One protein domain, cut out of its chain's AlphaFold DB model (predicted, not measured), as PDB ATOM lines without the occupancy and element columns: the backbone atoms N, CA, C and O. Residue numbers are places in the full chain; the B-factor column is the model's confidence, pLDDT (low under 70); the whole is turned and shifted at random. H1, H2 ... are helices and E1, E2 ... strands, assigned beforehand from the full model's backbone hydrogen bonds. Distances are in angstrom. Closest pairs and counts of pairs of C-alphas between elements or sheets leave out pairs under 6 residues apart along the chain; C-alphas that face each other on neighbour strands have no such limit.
ATOM      1  N   MET A  26     273.037 371.585 297.178       89.56
ATOM      2  CA  MET A  26     272.147 372.286 298.098       89.56
ATOM      3  C   MET A  26     271.945 371.425 299.348       89.56
ATOM      4  O   MET A  26     271.914 370.196 299.271       89.56
ATOM      5  N   GLY A  27     271.833 372.048 300.519       90.62
ATOM      6  CA  GLY A  27     271.693 371.292 301.759       90.62
ATOM      7  C   GLY A  27     272.962 370.536 302.151       90.62
ATOM      8  O   GLY A  27     272.877 369.537 302.854       90.62
ATOM      9  N   THR A  28     274.145 370.961 301.695       94.19
ATOM     10  CA  THR A  28     275.405 370.528 302.319       94.19
ATOM     11  C   THR A  28     275.623 371.339 303.595       94.19
ATOM     12  O   THR A  28     275.651 372.571 303.541       94.19
ATOM     13  N   GLY A  29     275.798 370.674 304.738       95.50
ATOM     14  CA  GLY A  29     276.014 371.345 306.021       95.50
ATOM     15  C   GLY A  29     277.373 372.052 306.097       95.50
ATOM     16  O   GLY A  29     277.440 373.278 306.200       95.50
ATOM     17  N   ILE A  30     278.455 371.273 306.033       96.06
ATOM     18  CA  ILE A  30     279.854 371.717 305.961       96.06
ATOM     19  C   ILE A  30     280.546 370.960 304.825       96.06
ATOM     20  O   ILE A  30     280.423 369.744 304.721       96.06
ATOM     21  N   MET A  31     281.320 371.663 304.002       94.44
ATOM     22  CA  MET A  31     282.152 371.056 302.962       94.44
ATOM     23  C   MET A  31     283.631 371.314 303.248       94.44
ATOM     24  O   MET A  31     284.039 372.458 303.452       94.44
ATOM     25  N   VAL A  32     284.436 370.255 303.214       94.75
ATOM     26  CA  VAL A  32     285.899 370.315 303.228       94.75
ATOM     27  C   VAL A  32     286.386 369.857 301.863       94.75
ATOM     28  O   VAL A  32     286.383 368.667 301.564       94.75
ATOM     29  N   MET A  33     286.782 370.812 301.024       93.31
ATOM     30  CA  MET A  33     287.275 370.539 299.674       93.31
ATOM     31  C   MET A  33     288.761 370.856 299.580       93.31
ATOM     32  O   MET A  33     289.132 371.991 299.870       93.31
ATOM     33  N   ALA A  34     289.587 369.890 299.167       92.12
ATOM     34  CA  ALA A  34     291.013 370.102 298.871       92.12
ATOM     35  C   ALA A  34     291.773 370.893 299.959       92.12
ATOM     36  O   ALA A  34     292.485 371.860 299.691       92.12
ATOM     37  N   ASN A  35     291.550 370.515 301.218       92.50
ATOM     38  CA  ASN A  35     292.173 371.130 302.385       92.50
ATOM     39  C   ASN A  35     292.895 370.074 303.216       92.50
ATOM     40  O   ASN A  35     292.570 368.891 303.150       92.50
ATOM     41  N   ARG A  36     293.861 370.521 304.019       92.62
ATOM     42  CA  ARG A  36     294.636 369.660 304.910       92.62
ATOM     43  C   ARG A  36     294.564 370.135 306.356       92.62
ATOM     44  O   ARG A  36     294.368 371.327 306.585       92.62
ATOM     45  N   ASP A  37     294.734 369.204 307.291       93.00
ATOM     46  CA  ASP A  37     294.843 369.468 308.732       93.00
ATOM     47  C   ASP A  37     293.621 370.230 309.286       93.00
ATOM     48  O   ASP A  37     293.729 371.272 309.939       93.00
ATOM     49  N   VAL A  38     292.423 369.724 308.976       93.44
ATOM     50  CA  VAL A  38     291.149 370.339 309.372       93.44
ATOM     51  C   VAL A  38     290.477 369.514 310.455       93.44
ATOM     52  O   VAL A  38     290.122 368.363 310.240       93.44
ATOM     53  N   GLU A  39     290.187 370.150 311.585       95.19
ATOM     54  CA  GLU A  39     289.407 369.559 312.675       95.19
ATOM     55  C   GLU A  39     287.991 370.154 312.699       95.19
ATOM     56  O   GLU A  39     287.833 371.367 312.851       95.19
ATOM     57  N   LEU A  40     286.947 369.342 312.535       96.06
ATOM     58  CA  LEU A  40     285.536 369.736 312.599       96.06
ATOM     59  C   LEU A  40     284.917 369.255 313.916       96.06
ATOM     60  O   LEU A  40     284.606 368.070 314.056       96.06
ATOM     61  N   PHE A  41     284.699 370.175 314.860       96.50
ATOM     62  CA  PHE A  41     284.182 369.818 316.183       96.50
ATOM     63  C   PHE A  41     283.229 370.835 316.797       96.50
ATOM     64  O   PHE A  41     283.309 372.022 316.513       96.50
ATOM     65  N   GLY A  42     282.316 370.393 317.665       96.00
ATOM     66  CA  GLY A  42     281.404 371.290 318.381       96.00
ATOM     67  C   GLY A  42     280.447 372.076 317.479       96.00
ATOM     68  O   GLY A  42     280.011 373.162 317.858       96.00
ATOM     69  N   ASN A  43     280.161 371.585 316.271       98.00
ATOM     70  CA  ASN A  43     279.179 372.186 315.368       98.00
ATOM     71  C   ASN A  43     277.795 371.551 315.575       98.00
ATOM     72  O   ASN A  43     277.687 370.433 316.075       98.00
ATOM     73  N   GLU A  44     276.742 372.266 315.186       98.12
ATOM     74  CA  GLU A  44     275.356 371.778 315.147       98.12
ATOM     75  C   GLU A  44     274.888 371.778 313.689       98.12
ATOM     76  O   GLU A  44     274.885 372.831 313.043       98.12
ATOM     77  N   ILE A  45     274.562 370.603 313.152       98.31
ATOM     78  CA  ILE A  45     274.248 370.410 311.733       98.31
ATOM     79  C   ILE A  45     272.971 369.584 311.616       98.31
ATOM     80  O   ILE A  45     272.948 368.417 312.002       98.31
ATOM     81  N   ASP A  46     271.900 370.181 311.110       97.75
ATOM     82  CA  ASP A  46     270.576 369.555 311.142       97.75
ATOM     83  C   ASP A  46     269.696 370.013 309.977       97.75
ATOM     84  O   ASP A  46     269.827 371.127 309.472       97.75
ATOM     85  N   ASP A  47     268.769 369.145 309.597       97.12
ATOM     86  CA  ASP A  47     267.721 369.364 308.604       97.12
ATOM     87  C   ASP A  47     268.233 369.891 307.256       97.12
ATOM     88  O   ASP A  47     267.602 370.756 306.658       97.12
ATOM     89  N   ASN A  48     269.381 369.398 306.775       96.88
ATOM     90  CA  ASN A  48     269.893 369.752 305.450       96.88
ATOM     91  C   ASN A  48     269.546 368.677 304.405       96.88
ATOM     92  O   ASN A  48     269.609 367.475 304.670       96.88
ATOM     93  N   ALA A  49     269.187 369.105 303.197       95.62
ATOM     94  CA  ALA A  49     268.701 368.237 302.128       95.62
ATOM     95  C   ALA A  49     269.747 367.223 301.633       95.62
ATOM     96  O   ALA A  49     269.394 366.086 301.316       95.62
ATOM     97  N   SER A  50     271.025 367.598 301.615       95.31
ATOM     98  CA  SER A  50     272.158 366.713 301.317       95.31
ATOM     99  C   SER A  50     272.873 366.336 302.618       95.31
ATOM    100  O   SER A  50     272.261 366.268 303.668       95.31
ATOM    101  N   THR A  51     274.161 366.026 302.593       97.19
ATOM    102  CA  THR A  51     274.878 365.517 303.772       97.19
ATOM    103  C   THR A  51     275.208 366.603 304.813       97.19
ATOM    104  O   THR A  51     275.344 367.784 304.479       97.19
ATOM    105  N   ALA A  52     275.407 366.208 306.078       97.69
ATOM    106  CA  ALA A  52     275.880 367.129 307.111       97.69
ATOM    107  C   ALA A  52     277.329 367.560 306.854       97.69
ATOM    108  O   ALA A  52     277.649 368.742 306.984       97.69
ATOM    109  N   ILE A  53     278.206 366.625 306.480       97.94
ATOM    110  CA  ILE A  53     279.624 366.892 306.228       97.94
ATOM    111  C   ILE A  53     280.060 366.198 304.936       97.94
ATOM    112  O   ILE A  53     279.995 364.978 304.827       97.94
ATOM    113  N   LEU A  54     280.560 366.982 303.980       96.88
ATOM    114  CA  LEU A  54     281.085 366.501 302.703       96.88
ATOM    115  C   LEU A  54     282.594 366.750 302.608       96.88
ATOM    116  O   LEU A  54     283.037 367.897 302.552       96.88
ATOM    117  N   ILE A  55     283.384 365.681 302.569       97.06
ATOM    118  CA  ILE A  55     284.841 365.704 302.418       97.06
ATOM    119  C   ILE A  55     285.174 365.267 300.992       97.06
ATOM    120  O   ILE A  55     284.909 364.127 300.610       97.06
ATOM    121  N   VAL A  56     285.733 366.173 300.196       94.81
ATOM    122  CA  VAL A  56     285.911 365.970 298.751       94.81
ATOM    123  C   VAL A  56     287.267 366.467 298.266       94.81
ATOM    124  O   VAL A  56     287.816 367.454 298.762       94.81
ATOM    125  N   ALA A  57     287.813 365.799 297.259       93.62
ATOM    126  CA  ALA A  57     288.907 366.338 296.473       93.62
ATOM    127  C   ALA A  57     288.413 367.435 295.523       93.62
ATOM    128  O   ALA A  57     287.229 367.527 295.190       93.62
ATOM    129  N   TYR A  58     289.341 368.274 295.069       89.00
ATOM    130  CA  TYR A  58     289.079 369.201 293.975       89.00
ATOM    131  C   TYR A  58     288.719 368.385 292.715       89.00
ATOM    132  O   TYR A  58     289.428 367.421 292.398       89.00
ATOM    133  N   PRO A  59     287.614 368.702 292.019       80.75
ATOM    134  CA  PRO A  59     287.118 367.872 290.926       80.75
ATOM    135  C   PRO A  59     288.008 367.939 289.680       80.75
ATOM    136  O   PRO A  59     288.185 366.909 289.024       80.75
ATOM    137  N   ASP A  60     288.591 369.108 289.396       81.56
ATOM    138  CA  ASP A  60     289.334 369.374 288.162       81.56
ATOM    139  C   ASP A  60     290.853 369.181 288.316       81.56
ATOM    140  O   ASP A  60     291.416 369.245 289.409       81.56
ATOM    141  N   ASP A  61     291.544 368.990 287.194       75.00
ATOM    142  CA  ASP A  61     293.004 369.032 287.173       75.00
ATOM    143  C   ASP A  61     293.511 370.475 287.335       75.00
ATOM    144  O   ASP A  61     292.883 371.444 286.899       75.00
ATOM    145  N   THR A  62     294.686 370.618 287.940       77.50
ATOM    146  CA  THR A  62     295.371 371.899 288.142       77.50
ATOM    147  C   THR A  62     296.736 371.877 287.462       77.50
ATOM    148  O   THR A  62     297.425 370.859 287.474       77.50
ATOM    149  N   GLU A  63     297.138 373.007 286.879       78.88
ATOM    150  CA  GLU A  63     298.501 373.200 286.354       78.88
ATOM    151  C   GLU A  63     299.496 373.617 287.454       78.88
ATOM    152  O   GLU A  63     300.695 373.725 287.199       78.88
ATOM    153  N   ASP A  64     299.013 373.888 288.672       84.25
ATOM    154  CA  ASP A  64     299.854 374.227 289.818       84.25
ATOM    155  C   ASP A  64     300.335 372.957 290.529       84.25
ATOM    156  O   ASP A  64     299.611 372.363 291.326       84.25
ATOM    157  N   ASP A  65     301.589 372.581 290.272       78.69
ATOM    158  CA  ASP A  65     302.261 371.434 290.897       78.69
ATOM    159  C   ASP A  65     302.319 371.511 292.436       78.69
ATOM    160  O   ASP A  65     302.563 370.499 293.100       78.69
ATOM    161  N   LEU A  66     302.142 372.700 293.028       83.12
ATOM    162  CA  LEU A  66     302.119 372.884 294.481       83.12
ATOM    163  C   LEU A  66     300.716 372.732 295.075       83.12
ATOM    164  O   LEU A  66     300.587 372.607 296.296       83.12
ATOM    165  N   TYR A  67     299.672 372.735 294.247       84.31
ATOM    166  CA  TYR A  67     298.309 372.566 294.720       84.31
ATOM    167  C   TYR A  67     298.075 371.132 295.202       84.31
ATOM    168  O   TYR A  67     298.497 370.159 294.582       84.31
ATOM    169  N   GLN A  68     297.386 371.000 296.334       86.44
ATOM    170  CA  GLN A  68     297.058 369.716 296.950       86.44
ATOM    171  C   GLN A  68     295.558 369.462 296.766       86.44
ATOM    172  O   GLN A  68     294.763 369.937 297.574       86.44
ATOM    173  N   PRO A  69     295.138 368.747 295.706       91.38
ATOM    174  CA  PRO A  69     293.720 368.597 295.397       91.38
ATOM    175  C   PRO A  69     293.010 367.594 296.310       91.38
ATOM    176  O   PRO A  69     291.785 367.564 296.322       91.38
ATOM    177  N   PHE A  70     293.744 366.772 297.064       93.81
ATOM    178  CA  PHE A  70     293.177 365.729 297.917       93.81
ATOM    179  C   PHE A  70     293.045 366.208 299.369       93.81
ATOM    180  O   PHE A  70     293.986 366.819 299.887       93.81
ATOM    181  N   PRO A  71     291.913 365.931 300.041       94.50
ATOM    182  CA  PRO A  71     291.789 366.182 301.466       94.50
ATOM    183  C   PRO A  71     292.711 365.238 302.245       94.50
ATOM    184  O   PRO A  71     292.794 364.056 301.922       94.50
ATOM    185  N   ALA A  72     293.389 365.749 303.273       94.38
ATOM    186  CA  ALA A  72     294.274 364.935 304.109       94.38
ATOM    187  C   ALA A  72     294.321 365.440 305.555       94.38
ATOM    188  O   ALA A  72     294.332 366.645 305.797       94.38
ATOM    189  N   GLY A  73     294.375 364.530 306.524       94.44
ATOM    190  CA  GLY A  73     294.446 364.889 307.943       94.44
ATOM    191  C   GLY A  73     293.178 365.593 308.425       94.44
ATOM    192  O   GLY A  73     293.242 366.651 309.049       94.44
ATOM    193  N   ILE A  74     292.010 365.045 308.083       95.88
ATOM    194  CA  ILE A  74     290.713 365.634 308.442       95.88
ATOM    195  C   ILE A  74     290.141 364.885 309.637       95.88
ATOM    196  O   ILE A  74     289.970 363.673 309.561       95.88
ATOM    197  N   SER A  75     289.796 365.581 310.716       95.88
ATOM    198  CA  SER A  75     289.080 365.004 311.856       95.88
ATOM    199  C   SER A  75     287.661 365.528 311.973       95.88
ATOM    200  O   SER A  75     287.403 366.718 311.817       95.88
ATOM    201  N   VAL A  76     286.734 364.635 312.311       97.06
ATOM    202  CA  VAL A  76     285.329 364.963 312.558       97.06
ATOM    203  C   VAL A  76     284.875 364.303 313.850       97.06
ATOM    204  O   VAL A  76     284.763 363.082 313.927       97.06
ATOM    205  N   HIS A  77     284.596 365.096 314.879       96.19
ATOM    206  CA  HIS A  77     284.149 364.579 316.173       96.19
ATOM    207  C   HIS A  77     283.413 365.641 316.978       96.19
ATOM    208  O   HIS A  77     283.519 366.832 316.726       96.19
ATOM    209  N   SER A  78     282.700 365.220 318.012       97.00
ATOM    210  CA  SER A  78     282.038 366.088 318.983       97.00
ATOM    211  C   SER A  78     281.059 367.086 318.351       97.00
ATOM    212  O   SER A  78     280.833 368.159 318.910       97.00
ATOM    213  N   ASN A  79     280.498 366.770 317.183       98.19
ATOM    214  CA  ASN A  79     279.426 367.545 316.566       98.19
ATOM    215  C   ASN A  79     278.065 366.988 316.990       98.19
ATOM    216  O   ASN A  79     277.953 365.819 317.353       98.19
ATOM    217  N   LYS A  80     277.040 367.833 316.920       98.31
ATOM    218  CA  LYS A  80     275.633 367.457 317.033       98.31
ATOM    219  C   LYS A  80     275.051 367.387 315.635       98.31
ATOM    220  O   LYS A  80     275.033 368.404 314.941       98.31
ATOM    221  N   ILE A  81     274.636 366.201 315.224       98.56
ATOM    222  CA  ILE A  81     274.177 365.921 313.869       98.56
ATOM    223  C   ILE A  81     272.760 365.364 313.952       98.56
ATOM    224  O   ILE A  81     272.520 364.378 314.645       98.56
ATOM    225  N   GLY A  82     271.828 366.030 313.283       97.50
ATOM    226  CA  GLY A  82     270.448 365.575 313.166       97.50
ATOM    227  C   GLY A  82     270.157 364.999 311.792       97.50
ATOM    228  O   GLY A  82     271.010 364.363 311.175       97.50
ATOM    229  N   ARG A  83     268.955 365.259 311.286       96.69
ATOM    230  CA  ARG A  83     268.470 364.629 310.062       96.69
ATOM    231  C   ARG A  83     269.067 365.309 308.838       96.69
ATOM    232  O   ARG A  83     268.765 366.466 308.575       96.69
ATOM    233  N   ASN A  84     269.817 364.575 308.026       97.62
ATOM    234  CA  ASN A  84     270.372 365.089 306.775       97.62
ATOM    235  C   ASN A  84     270.128 364.099 305.614       97.62
ATOM    236  O   ASN A  84     269.602 363.000 305.795       97.62
ATOM    237  N   GLY A  85     270.443 364.504 304.390       96.44
ATOM    238  CA  GLY A  85     270.631 363.620 303.234       96.44
ATOM    239  C   GLY A  85     269.349 363.172 302.542       96.44
ATOM    240  O   GLY A  85     269.375 362.222 301.758       96.44
ATOM    241  N   PHE A  86     268.217 363.803 302.846       96.06
ATOM    242  CA  PHE A  86     266.888 363.344 302.437       96.06
ATOM    243  C   PHE A  86     266.452 363.770 301.027       96.06
ATOM    244  O   PHE A  86     265.497 363.194 300.502       96.06
ATOM    245  N   ALA A  87     267.089 364.777 300.435       95.19
ATOM    246  CA  ALA A  87     266.744 365.330 299.127       95.19
ATOM    247  C   ALA A  87     267.972 365.954 298.433       95.19
ATOM    248  O   ALA A  87     267.966 367.158 298.171       95.19
ATOM    249  N   PRO A  88     269.020 365.161 298.140       90.44
ATOM    250  CA  PRO A  88     270.134 365.661 297.349       90.44
ATOM    251  C   PRO A  88     269.653 366.171 295.994       90.44
ATOM    252  O   PRO A  88     268.695 365.645 295.422       90.44
ATOM    253  N   ASP A  89     270.322 367.204 295.503       86.12
ATOM    254  CA  ASP A  89     270.056 367.801 294.206       86.12
ATOM    255  C   ASP A  89     271.356 368.060 293.452       86.12
ATOM    256  O   ASP A  89     272.446 367.844 293.978       86.12
ATOM    257  N   ASN A  90     271.213 368.566 292.227       84.38
ATOM    258  CA  ASN A  90     272.305 368.901 291.321       84.38
ATOM    259  C   ASN A  90     273.153 367.692 290.886       84.38
ATOM    260  O   ASN A  90     272.984 366.574 291.357       84.38
ATOM    261  N   GLU A  91     274.064 367.912 289.939       85.19
ATOM    262  CA  GLU A  91     274.866 366.830 289.354       85.19
ATOM    263  C   GLU A  91     275.722 366.083 290.392       85.19
ATOM    264  O   GLU A  91     275.834 364.861 290.329       85.19
ATOM    265  N   ILE A  92     276.292 366.792 291.371       86.00
ATOM    266  CA  ILE A  92     277.120 366.184 292.419       86.00
ATOM    267  C   ILE A  92     276.250 365.452 293.442       86.00
ATOM    268  O   ILE A  92     276.588 364.332 293.821       86.00
ATOM    269  N   GLY A  93     275.147 366.048 293.900       89.25
ATOM    270  CA  GLY A  93     274.256 365.392 294.855       89.25
ATOM    271  C   GLY A  93     273.593 364.153 294.256       89.25
ATOM    272  O   GLY A  93     273.574 363.110 294.912       89.25
ATOM    273  N   ASP A  94     273.146 364.228 292.999       91.38
ATOM    274  CA  ASP A  94     272.590 363.090 292.257       91.38
ATOM    275  C   ASP A  94     273.630 361.974 292.080       91.38
ATOM    276  O   ASP A  94     273.319 360.803 292.304       91.38
ATOM    277  N   LEU A  95     274.882 362.319 291.748       91.75
ATOM    278  CA  LEU A  95     275.973 361.347 291.648       91.75
ATOM    279  C   LEU A  95     276.256 360.679 292.998       91.75
ATOM    280  O   LEU A  95     276.358 359.455 293.064       91.75
ATOM    281  N   ILE A  96     276.371 361.449 294.086       94.25
ATOM    282  CA  ILE A  96     276.593 360.876 295.420       94.25
ATOM    283  C   ILE A  96     275.433 359.938 295.768       94.25
ATOM    284  O   ILE A  96     275.679 358.804 296.177       94.25
ATOM    285  N   ALA A  97     274.185 360.358 295.543       95.69
ATOM    286  CA  ALA A  97     273.000 359.538 295.780       95.69
ATOM    287  C   ALA A  97     272.983 358.252 294.935       95.69
ATOM    288  O   ALA A  97     272.587 357.201 295.440       95.69
ATOM    289  N   GLU A  98     273.441 358.299 293.681       96.31
ATOM    290  CA  GLU A  98     273.590 357.114 292.825       96.31
ATOM    291  C   GLU A  98     274.607 356.118 293.406       96.31
ATOM    292  O   GLU A  98     274.395 354.903 293.352       96.31
ATOM    293  N   ILE A  99     275.696 356.624 293.989       96.75
ATOM    294  CA  ILE A  99     276.782 355.810 294.541       96.75
ATOM    295  C   ILE A  99     276.399 355.199 295.896       96.75
ATOM    296  O   ILE A  99     276.613 354.004 296.115       96.75
ATOM    297  N   VAL A 100     275.857 356.006 296.816       97.19
ATOM    298  CA  VAL A 100     275.700 355.624 298.235       97.19
ATOM    299  C   VAL A 100     274.252 355.354 298.652       97.19
ATOM    300  O   VAL A 100     274.028 354.729 299.697       97.19
ATOM    301  N   GLY A 101     273.285 355.760 297.825       96.69
ATOM    302  CA  GLY A 101     271.848 355.686 298.082       96.69
ATOM    303  C   GLY A 101     271.262 356.946 298.729       96.69
ATOM    304  O   GLY A 101     271.968 357.890 299.076       96.69
ATOM    305  N   THR A 102     269.937 356.933 298.906       95.56
ATOM    306  CA  THR A 102     269.177 357.957 299.640       95.56
ATOM    307  C   THR A 102     268.414 357.290 300.798       95.56
ATOM    308  O   THR A 102     267.765 356.265 300.560       95.56
ATOM    309  N   PRO A 103     268.442 357.834 302.029       95.81
ATOM    310  CA  PRO A 103     269.146 359.055 302.428       95.81
ATOM    311  C   PRO A 103     270.669 358.936 302.286       95.81
ATOM    312  O   PRO A 103     271.229 357.856 302.481       95.81
ATOM    313  N   ILE A 104     271.314 360.037 301.895       97.19
ATOM    314  CA  ILE A 104     272.777 360.132 301.892       97.19
ATOM    315  C   ILE A 104     273.255 360.112 303.355       97.19
ATOM    316  O   ILE A 104     272.638 360.789 304.178       97.19
ATOM    317  N   PRO A 105     274.334 359.382 303.692       97.88
ATOM    318  CA  PRO A 105     274.910 359.389 305.036       97.88
ATOM    319  C   PRO A 105     275.326 360.777 305.537       97.88
ATOM    320  O   PRO A 105     275.612 361.688 304.754       97.88
ATOM    321  N   ASP A 106     275.399 360.931 306.855       98.19
ATOM    322  CA  ASP A 106     275.657 362.219 307.506       98.19
ATOM    323  C   ASP A 106     277.062 362.753 307.241       98.19
ATOM    324  O   ASP A 106     277.263 363.961 307.136       98.19
ATOM    325  N   ILE A 107     278.039 361.856 307.131       98.44
ATOM    326  CA  ILE A 107     279.416 362.186 306.789       98.44
ATOM    327  C   ILE A 107     279.785 361.411 305.527       98.44
ATOM    328  O   ILE A 107     279.846 360.181 305.534       98.44
ATOM    329  N   VAL A 108     280.059 362.129 304.444       98.31
ATOM    330  CA  VAL A 108     280.484 361.556 303.164       98.31
ATOM    331  C   VAL A 108     281.924 361.954 302.887       98.31
ATOM    332  O   VAL A 108     282.253 363.139 302.864       98.31
ATOM    333  N   TRP A 109     282.769 360.968 302.609       97.88
ATOM    334  CA  TRP A 109     284.063 361.160 301.966       97.88
ATOM    335  C   TRP A 109     284.012 360.601 300.543       97.88
ATOM    336  O   TRP A 109     283.543 359.485 300.330       97.88
ATOM    337  N   ASP A 110     284.495 361.353 299.554       95.50
ATOM    338  CA  ASP A 110     284.521 360.897 298.158       95.50
ATOM    339  C   ASP A 110     285.490 359.734 297.879       95.50
ATOM    340  O   ASP A 110     285.387 359.092 296.836       95.50
ATOM    341  N   GLY A 111     286.426 359.439 298.784       95.12
ATOM    342  CA  GLY A 111     287.403 358.365 298.606       95.12
ATOM    343  C   GLY A 111     288.495 358.668 297.583       95.12
ATOM    344  O   GLY A 111     289.167 357.746 297.106       95.12
ATOM    345  N   ARG A 112     288.680 359.936 297.194       94.62
ATOM    346  CA  ARG A 112     289.776 360.330 296.305       94.62
ATOM    347  C   ARG A 112     291.066 360.499 297.100       94.62
ATOM    348  O   ARG A 112     291.131 361.264 298.057       94.62
ATOM    349  N   LEU A 113     292.104 359.798 296.651       93.44
ATOM    350  CA  LEU A 113     293.452 359.811 297.217       93.44
ATOM    351  C   LEU A 113     294.500 359.898 296.096       93.44
ATOM    352  O   LEU A 113     294.213 359.508 294.957       93.44
ATOM    353  N   PRO A 114     295.737 360.334 296.396       92.25
ATOM    354  CA  PRO A 114     296.869 360.130 295.500       92.25
ATOM    355  C   PRO A 114     297.057 358.641 295.177       92.25
ATOM    356  O   PRO A 114     296.949 357.798 296.066       92.25
ATOM    357  N   TRP A 115     297.452 358.309 293.941       91.00
ATOM    358  CA  TRP A 115     297.617 356.912 293.498       91.00
ATOM    359  C   TRP A 115     298.511 356.063 294.404       91.00
ATOM    360  O   TRP A 115     298.249 354.877 294.596       91.00
ATOM    361  N   MET A 116     299.564 356.658 294.970       92.38
ATOM    362  CA  MET A 116     300.421 355.950 295.919       92.38
ATOM    363  C   MET A 116     299.639 355.538 297.169       92.38
ATOM    364  O   MET A 116     299.723 354.386 297.579       92.38
ATOM    365  N   GLN A 117     298.815 356.424 297.724       93.44
ATOM    366  CA  GLN A 117     298.027 356.123 298.917       93.44
ATOM    367  C   GLN A 117     296.868 355.168 298.624       93.44
ATOM    368  O   GLN A 117     296.591 354.278 299.424       93.44
ATOM    369  N   THR A 118     296.259 355.262 297.438       92.81
ATOM    370  CA  THR A 118     295.238 354.304 296.984       92.81
ATOM    371  C   THR A 118     295.745 352.859 297.003       92.81
ATOM    372  O   THR A 118     294.998 351.955 297.366       92.81
ATOM    373  N   PHE A 119     297.004 352.616 296.613       92.19
ATOM    374  CA  PHE A 119     297.547 351.255 296.495       92.19
ATOM    375  C   PHE A 119     298.426 350.806 297.664       92.19
ATOM    376  O   PHE A 119     298.587 349.600 297.864       92.19
ATOM    377  N   PHE A 120     299.010 351.737 298.414       93.19
ATOM    378  CA  PHE A 120     299.979 351.427 299.468       93.19
ATOM    379  C   PHE A 120     299.544 351.892 300.862       93.19
ATOM    380  O   PHE A 120     300.260 351.629 301.825       93.19
ATOM    381  N   GLY A 121     298.355 352.487 300.975       91.44
ATOM    382  CA  GLY A 121     297.803 352.998 302.225       91.44
ATOM    383  C   GLY A 121     298.079 354.485 302.422       91.44
ATOM    384  O   GLY A 121     299.008 355.046 301.846       91.44
ATOM    385  N   VAL A 122     297.237 355.121 303.233       92.19
ATOM    386  CA  VAL A 122     297.372 356.537 303.589       92.19
ATOM    387  C   VAL A 122     298.528 356.714 304.573       92.19
ATOM    388  O   VAL A 122     298.688 355.907 305.492       92.19
ATOM    389  N   ASP A 123     299.328 357.760 304.366       90.69
ATOM    390  CA  ASP A 123     300.447 358.102 305.241       90.69
ATOM    391  C   ASP A 123     299.961 358.509 306.646       90.69
ATOM    392  O   ASP A 123     298.823 358.948 306.841       90.69
ATOM    393  N   GLU A 124     300.831 358.365 307.650       88.81
ATOM    394  CA  GLU A 124     300.491 358.689 309.038       88.81
ATOM    395  C   GLU A 124     300.036 360.151 309.170       88.81
ATOM    396  O   GLU A 124     300.698 361.063 308.671       88.81
ATOM    397  N   ASN A 125     298.928 360.380 309.880       87.75
ATOM    398  CA  ASN A 125     298.299 361.697 310.073       87.75
ATOM    399  C   ASN A 125     297.666 362.315 308.807       87.75
ATOM    400  O   ASN A 125     297.044 363.366 308.912       87.75
ATOM    401  N   GLU A 126     297.730 361.662 307.641       91.56
ATOM    402  CA  GLU A 126     297.090 362.148 306.404       91.56
ATOM    403  C   GLU A 126     295.676 361.578 306.176       91.56
ATOM    404  O   GLU A 126     294.990 361.976 305.239       91.56
ATOM    405  N   GLY A 127     295.203 360.690 307.053       93.75
ATOM    406  CA  GLY A 127     293.881 360.064 306.973       93.75
ATOM    407  C   GLY A 127     292.677 360.975 307.232       93.75
ATOM    408  O   GLY A 127     292.791 362.141 307.617       93.75
ATOM    409  N   ILE A 128     291.495 360.384 307.048       95.31
ATOM    410  CA  ILE A 128     290.214 360.904 307.532       95.31
ATOM    411  C   ILE A 128     289.867 360.200 308.848       95.31
ATOM    412  O   ILE A 128     289.775 358.981 308.893       95.31
ATOM    413  N   TYR A 129     289.653 360.952 309.922       95.50
ATOM    414  CA  TYR A 129     289.425 360.426 311.266       95.50
ATOM    415  C   TYR A 129     288.030 360.808 311.747       95.50
ATOM    416  O   TYR A 129     287.732 361.985 311.952       95.50
ATOM    417  N   ILE A 130     287.174 359.815 311.966       95.38
ATOM    418  CA  ILE A 130     285.812 360.035 312.457       95.38
ATOM    419  C   ILE A 130     285.734 359.561 313.909       95.38
ATOM    420  O   ILE A 130     285.842 358.371 314.193       95.38
ATOM    421  N   GLY A 131     285.584 360.509 314.834       93.50
ATOM    422  CA  GLY A 131     285.375 360.244 316.256       93.50
ATOM    423  C   GLY A 131     283.892 360.205 316.637       93.50
ATOM    424  O   GLY A 131     283.002 360.206 315.786       93.50
ATOM    425  N   GLU A 132     283.613 360.204 317.941       94.31
ATOM    426  CA  GLU A 132     282.236 360.235 318.454       94.31
ATOM    427  C   GLU A 132     281.519 361.528 318.047       94.31
ATOM    428  O   GLU A 132     282.032 362.617 318.289       94.31
ATOM    429  N   ASN A 133     280.315 361.420 317.485       96.75
ATOM    430  CA  ASN A 133     279.410 362.539 317.214       96.75
ATOM    431  C   ASN A 133     278.039 362.236 317.847       96.75
ATOM    432  O   ASN A 133     277.622 361.080 317.919       96.75
ATOM    433  N   GLU A 134     277.359 363.263 318.348       97.62
ATOM    434  CA  GLU A 134     276.052 363.149 319.001       97.62
ATOM    435  C   GLU A 134     274.942 363.213 317.948       97.62
ATOM    436  O   GLU A 134     274.852 364.194 317.211       97.62
ATOM    437  N   SER A 135     274.080 362.197 317.902       97.31
ATOM    438  CA  SER A 135     272.842 362.253 317.120       97.31
ATOM    439  C   SER A 135     271.776 363.078 317.840       97.31
ATOM    440  O   SER A 135     271.575 362.913 319.048       97.31
ATOM    441  N   THR A 136     271.061 363.929 317.103       96.50
ATOM    442  CA  THR A 136     269.925 364.709 317.622       96.50
ATOM    443  C   THR A 136     268.563 364.264 317.092       96.50
ATOM    444  O   THR A 136     267.545 364.762 317.575       96.50
ATOM    445  N   ASP A 137     268.512 363.320 316.151       94.56
ATOM    446  CA  ASP A 137     267.279 362.843 315.508       94.56
ATOM    447  C   ASP A 137     266.880 361.406 315.902       94.56
ATOM    448  O   ASP A 137     265.772 360.962 315.595       94.56
ATOM    449  N   GLY A 138     267.738 360.714 316.656       92.19
ATOM    450  CA  GLY A 138     267.493 359.366 317.167       92.19
ATOM    451  C   GLY A 138     268.084 358.243 316.314       92.19
ATOM    452  O   GLY A 138     268.014 357.092 316.746       92.19
ATOM    453  N   GLU A 139     268.700 358.559 315.172       93.12
ATOM    454  CA  GLU A 139     269.437 357.602 314.344       93.12
ATOM    455  C   GLU A 139     270.953 357.751 314.558       93.12
ATOM    456  O   GLU A 139     271.438 358.860 314.780       93.12
ATOM    457  N   PRO A 140     271.752 356.668 314.539       95.06
ATOM    458  CA  PRO A 140     273.201 356.786 314.664       95.06
ATOM    459  C   PRO A 140     273.795 357.644 313.543       95.06
ATOM    460  O   PRO A 140     273.461 357.438 312.379       95.06
ATOM    461  N   VAL A 141     274.739 358.528 313.889       97.50
ATOM    462  CA  VAL A 141     275.500 359.296 312.894       97.50
ATOM    463  C   VAL A 141     276.200 358.328 311.946       97.50
ATOM    464  O   VAL A 141     276.968 357.461 312.373       97.50
ATOM    465  N   SER A 142     275.915 358.479 310.659       97.56
ATOM    466  CA  SER A 142     276.341 357.569 309.606       97.56
ATOM    467  C   SER A 142     277.518 358.123 308.803       97.56
ATOM    468  O   SER A 142     277.653 359.328 308.592       97.56
ATOM    469  N   PHE A 143     278.383 357.222 308.339       98.31
ATOM    470  CA  PHE A 143     279.547 357.544 307.521       98.31
ATOM    471  C   PHE A 143     279.539 356.726 306.227       98.31
ATOM    472  O   PHE A 143     279.039 355.597 306.194       98.31
ATOM    473  N   VAL A 144     280.110 357.289 305.161       98.38
ATOM    474  CA  VAL A 144     280.470 356.539 303.958       98.38
ATOM    475  C   VAL A 144     281.724 357.099 303.291       98.38
ATOM    476  O   VAL A 144     281.847 358.304 303.073       98.38
ATOM    477  N   ASN A 145     282.621 356.203 302.894       97.94
ATOM    478  CA  ASN A 145     283.569 356.419 301.815       97.94
ATOM    479  C   ASN A 145     282.915 355.955 300.504       97.94
ATOM    480  O   ASN A 145     282.598 354.776 300.331       97.94
ATOM    481  N   ALA A 146     282.681 356.894 299.593       97.44
ATOM    482  CA  ALA A 146     281.990 356.651 298.334       97.44
ATOM    483  C   ALA A 146     282.858 355.932 297.282       97.44
ATOM    484  O   ALA A 146     282.311 355.439 296.294       97.44
ATOM    485  N   ASP A 147     284.180 355.855 297.479       96.44
ATOM    486  CA  ASP A 147     285.137 355.250 296.542       96.44
ATOM    487  C   ASP A 147     284.944 355.747 295.093       96.44
ATOM    488  O   ASP A 147     284.898 355.005 294.106       96.44
ATOM    489  N   VAL A 148     284.815 357.064 294.936       95.31
ATOM    490  CA  VAL A 148     284.614 357.696 293.625       95.31
ATOM    491  C   VAL A 148     285.789 357.394 292.681       95.31
ATOM    492  O   VAL A 148     285.614 357.323 291.463       95.31
ATOM    493  N   THR A 149     286.979 357.134 293.236       94.12
ATOM    494  CA  THR A 149     288.177 356.722 292.492       94.12
ATOM    495  C   THR A 149     287.904 355.502 291.612       94.12
ATOM    496  O   THR A 149     288.050 355.588 290.388       94.12
ATOM    497  N   PHE A 150     287.473 354.371 292.184       95.81
ATOM    498  CA  PHE A 150     287.196 353.178 291.381       95.81
ATOM    499  C   PHE A 150     285.823 353.209 290.716       95.81
ATOM    500  O   PHE A 150     285.658 352.541 289.694       95.81
ATOM    501  N   TRP A 151     284.875 354.031 291.184       95.62
ATOM    502  CA  TRP A 151     283.639 354.288 290.437       95.62
ATOM    503  C   TRP A 151     283.931 354.705 288.989       95.62
ATOM    504  O   TRP A 151     283.388 354.105 288.056       95.62
ATOM    505  N   PHE A 152     284.834 355.676 288.805       92.94
ATOM    506  CA  PHE A 152     285.211 356.181 287.485       92.94
ATOM    507  C   PHE A 152     286.355 355.402 286.827       92.94
ATOM    508  O   PHE A 152     286.313 355.179 285.616       92.94
ATOM    509  N   ALA A 153     287.370 354.965 287.580       93.62
ATOM    510  CA  ALA A 153     288.540 354.307 286.993       93.62
ATOM    511  C   ALA A 153     288.290 352.838 286.608       93.62
ATOM    512  O   ALA A 153     288.806 352.360 285.596       93.62
ATOM    513  N   ALA A 154     287.525 352.102 287.420       95.19
ATOM    514  CA  ALA A 154     287.300 350.671 287.244       95.19
ATOM    515  C   ALA A 154     286.058 350.217 288.020       95.19
ATOM    516  O   ALA A 154     286.168 349.635 289.095       95.19
TER     517      ALA A 154
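What this domain is: This is residues 26 to 154 of the 185 residues of an uncharacterized protein of Rhodobiaceae bacterium (UniProt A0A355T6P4). The domain is a small flattened solenoid: the chain winds in stacked turns, running out along the sheet E1 E4 E6 E8 and back along the sheet E2 E5 E7, which stands face to face with it. E3 and the short stretches 80 to 81 and 134 to 135 stack at one narrow end of the turns; H2 and the long link of residues 57 to 71 lie towards the other, and H1 and H3 lie outside the turns. The printed part has 129 residues, with eight named strands and three named helices in the order E1 E2 E3 E4 E5 H1 E6 H2 E7 E8 H3; both sheets are all parallel. The class is mixed, helices and strands, though under half of the residues are in named elements. The whole is compact, with a radius of gyration of the C-alphas of 14.4 A and spans of 42 by 29 by 24 A.

How they stand to each other: E1, residues 30 to 33, is an edge strand, parallel to its neighbour E4, residues 53 to 56, at 10 degrees; N 32 and O 54 are 2.8 A apart, within hydrogen-bond range. E2, residues 36 to 41, is parallel to E5, residues 72 to 77, at 4 degrees, with N 40 and O 75 at 2.8 A. E1 and E2 are only just apart, their closest C-alphas 8.1 A from each other. E2 runs on into E3, residues 44 to 46, across a break of 2 residues, at 81 degrees. E3 pairs with no named strand, but its residues 44 to 45 pair, parallel, with residues 80 to 81, which pair in turn, parallel, with residues 134 to 135. H1, residues 90 to 100, only grazes the sheet E1 E4 E6 E8 with its residues 96 to 100; the closest C-alphas of H1 and E8, residues 143 to 145, are those of Val 100 and Val 144, 7.5 A apart. E6, residues 107 to 109, is parallel to E4, with N 55 and O 108 at 2.8 A, and to E8, with N 109 and O 144 at 2.9 A. H2, residues 115 to 120, is on neither sheet. E7, residues 128 to 130, is parallel to E5, with N 129 and O 74 at 2.8 A. H3, residues 148 to 153, is on neither sheet and is only just apart from H1, at 8.1 A. In H1, H2 and H3 every O i to N i+4 pair is within hydrogen-bond range.

Where its parts are: E1 begins at C-alpha 30, (279.854, 371.717, 305.961). E2 is 15.4 A long, E5 15.8 A and H1 15.3 A from first to last C-alpha. H1 begins at C-alpha 90, (272.305, 368.901, 291.321), and H3 ends at C-alpha 153, (288.540, 354.307, 286.993).

The domain as a whole: The two C-alphas farthest apart, those of Glu 63 and Gly 138, are 45.9 A from each other. The printed part has no cut. The links E4 to E5, E5 to H1 and E7 to E8 are long. The mean pLDDT of the printed part is 93.6, and no printed residue is under 70.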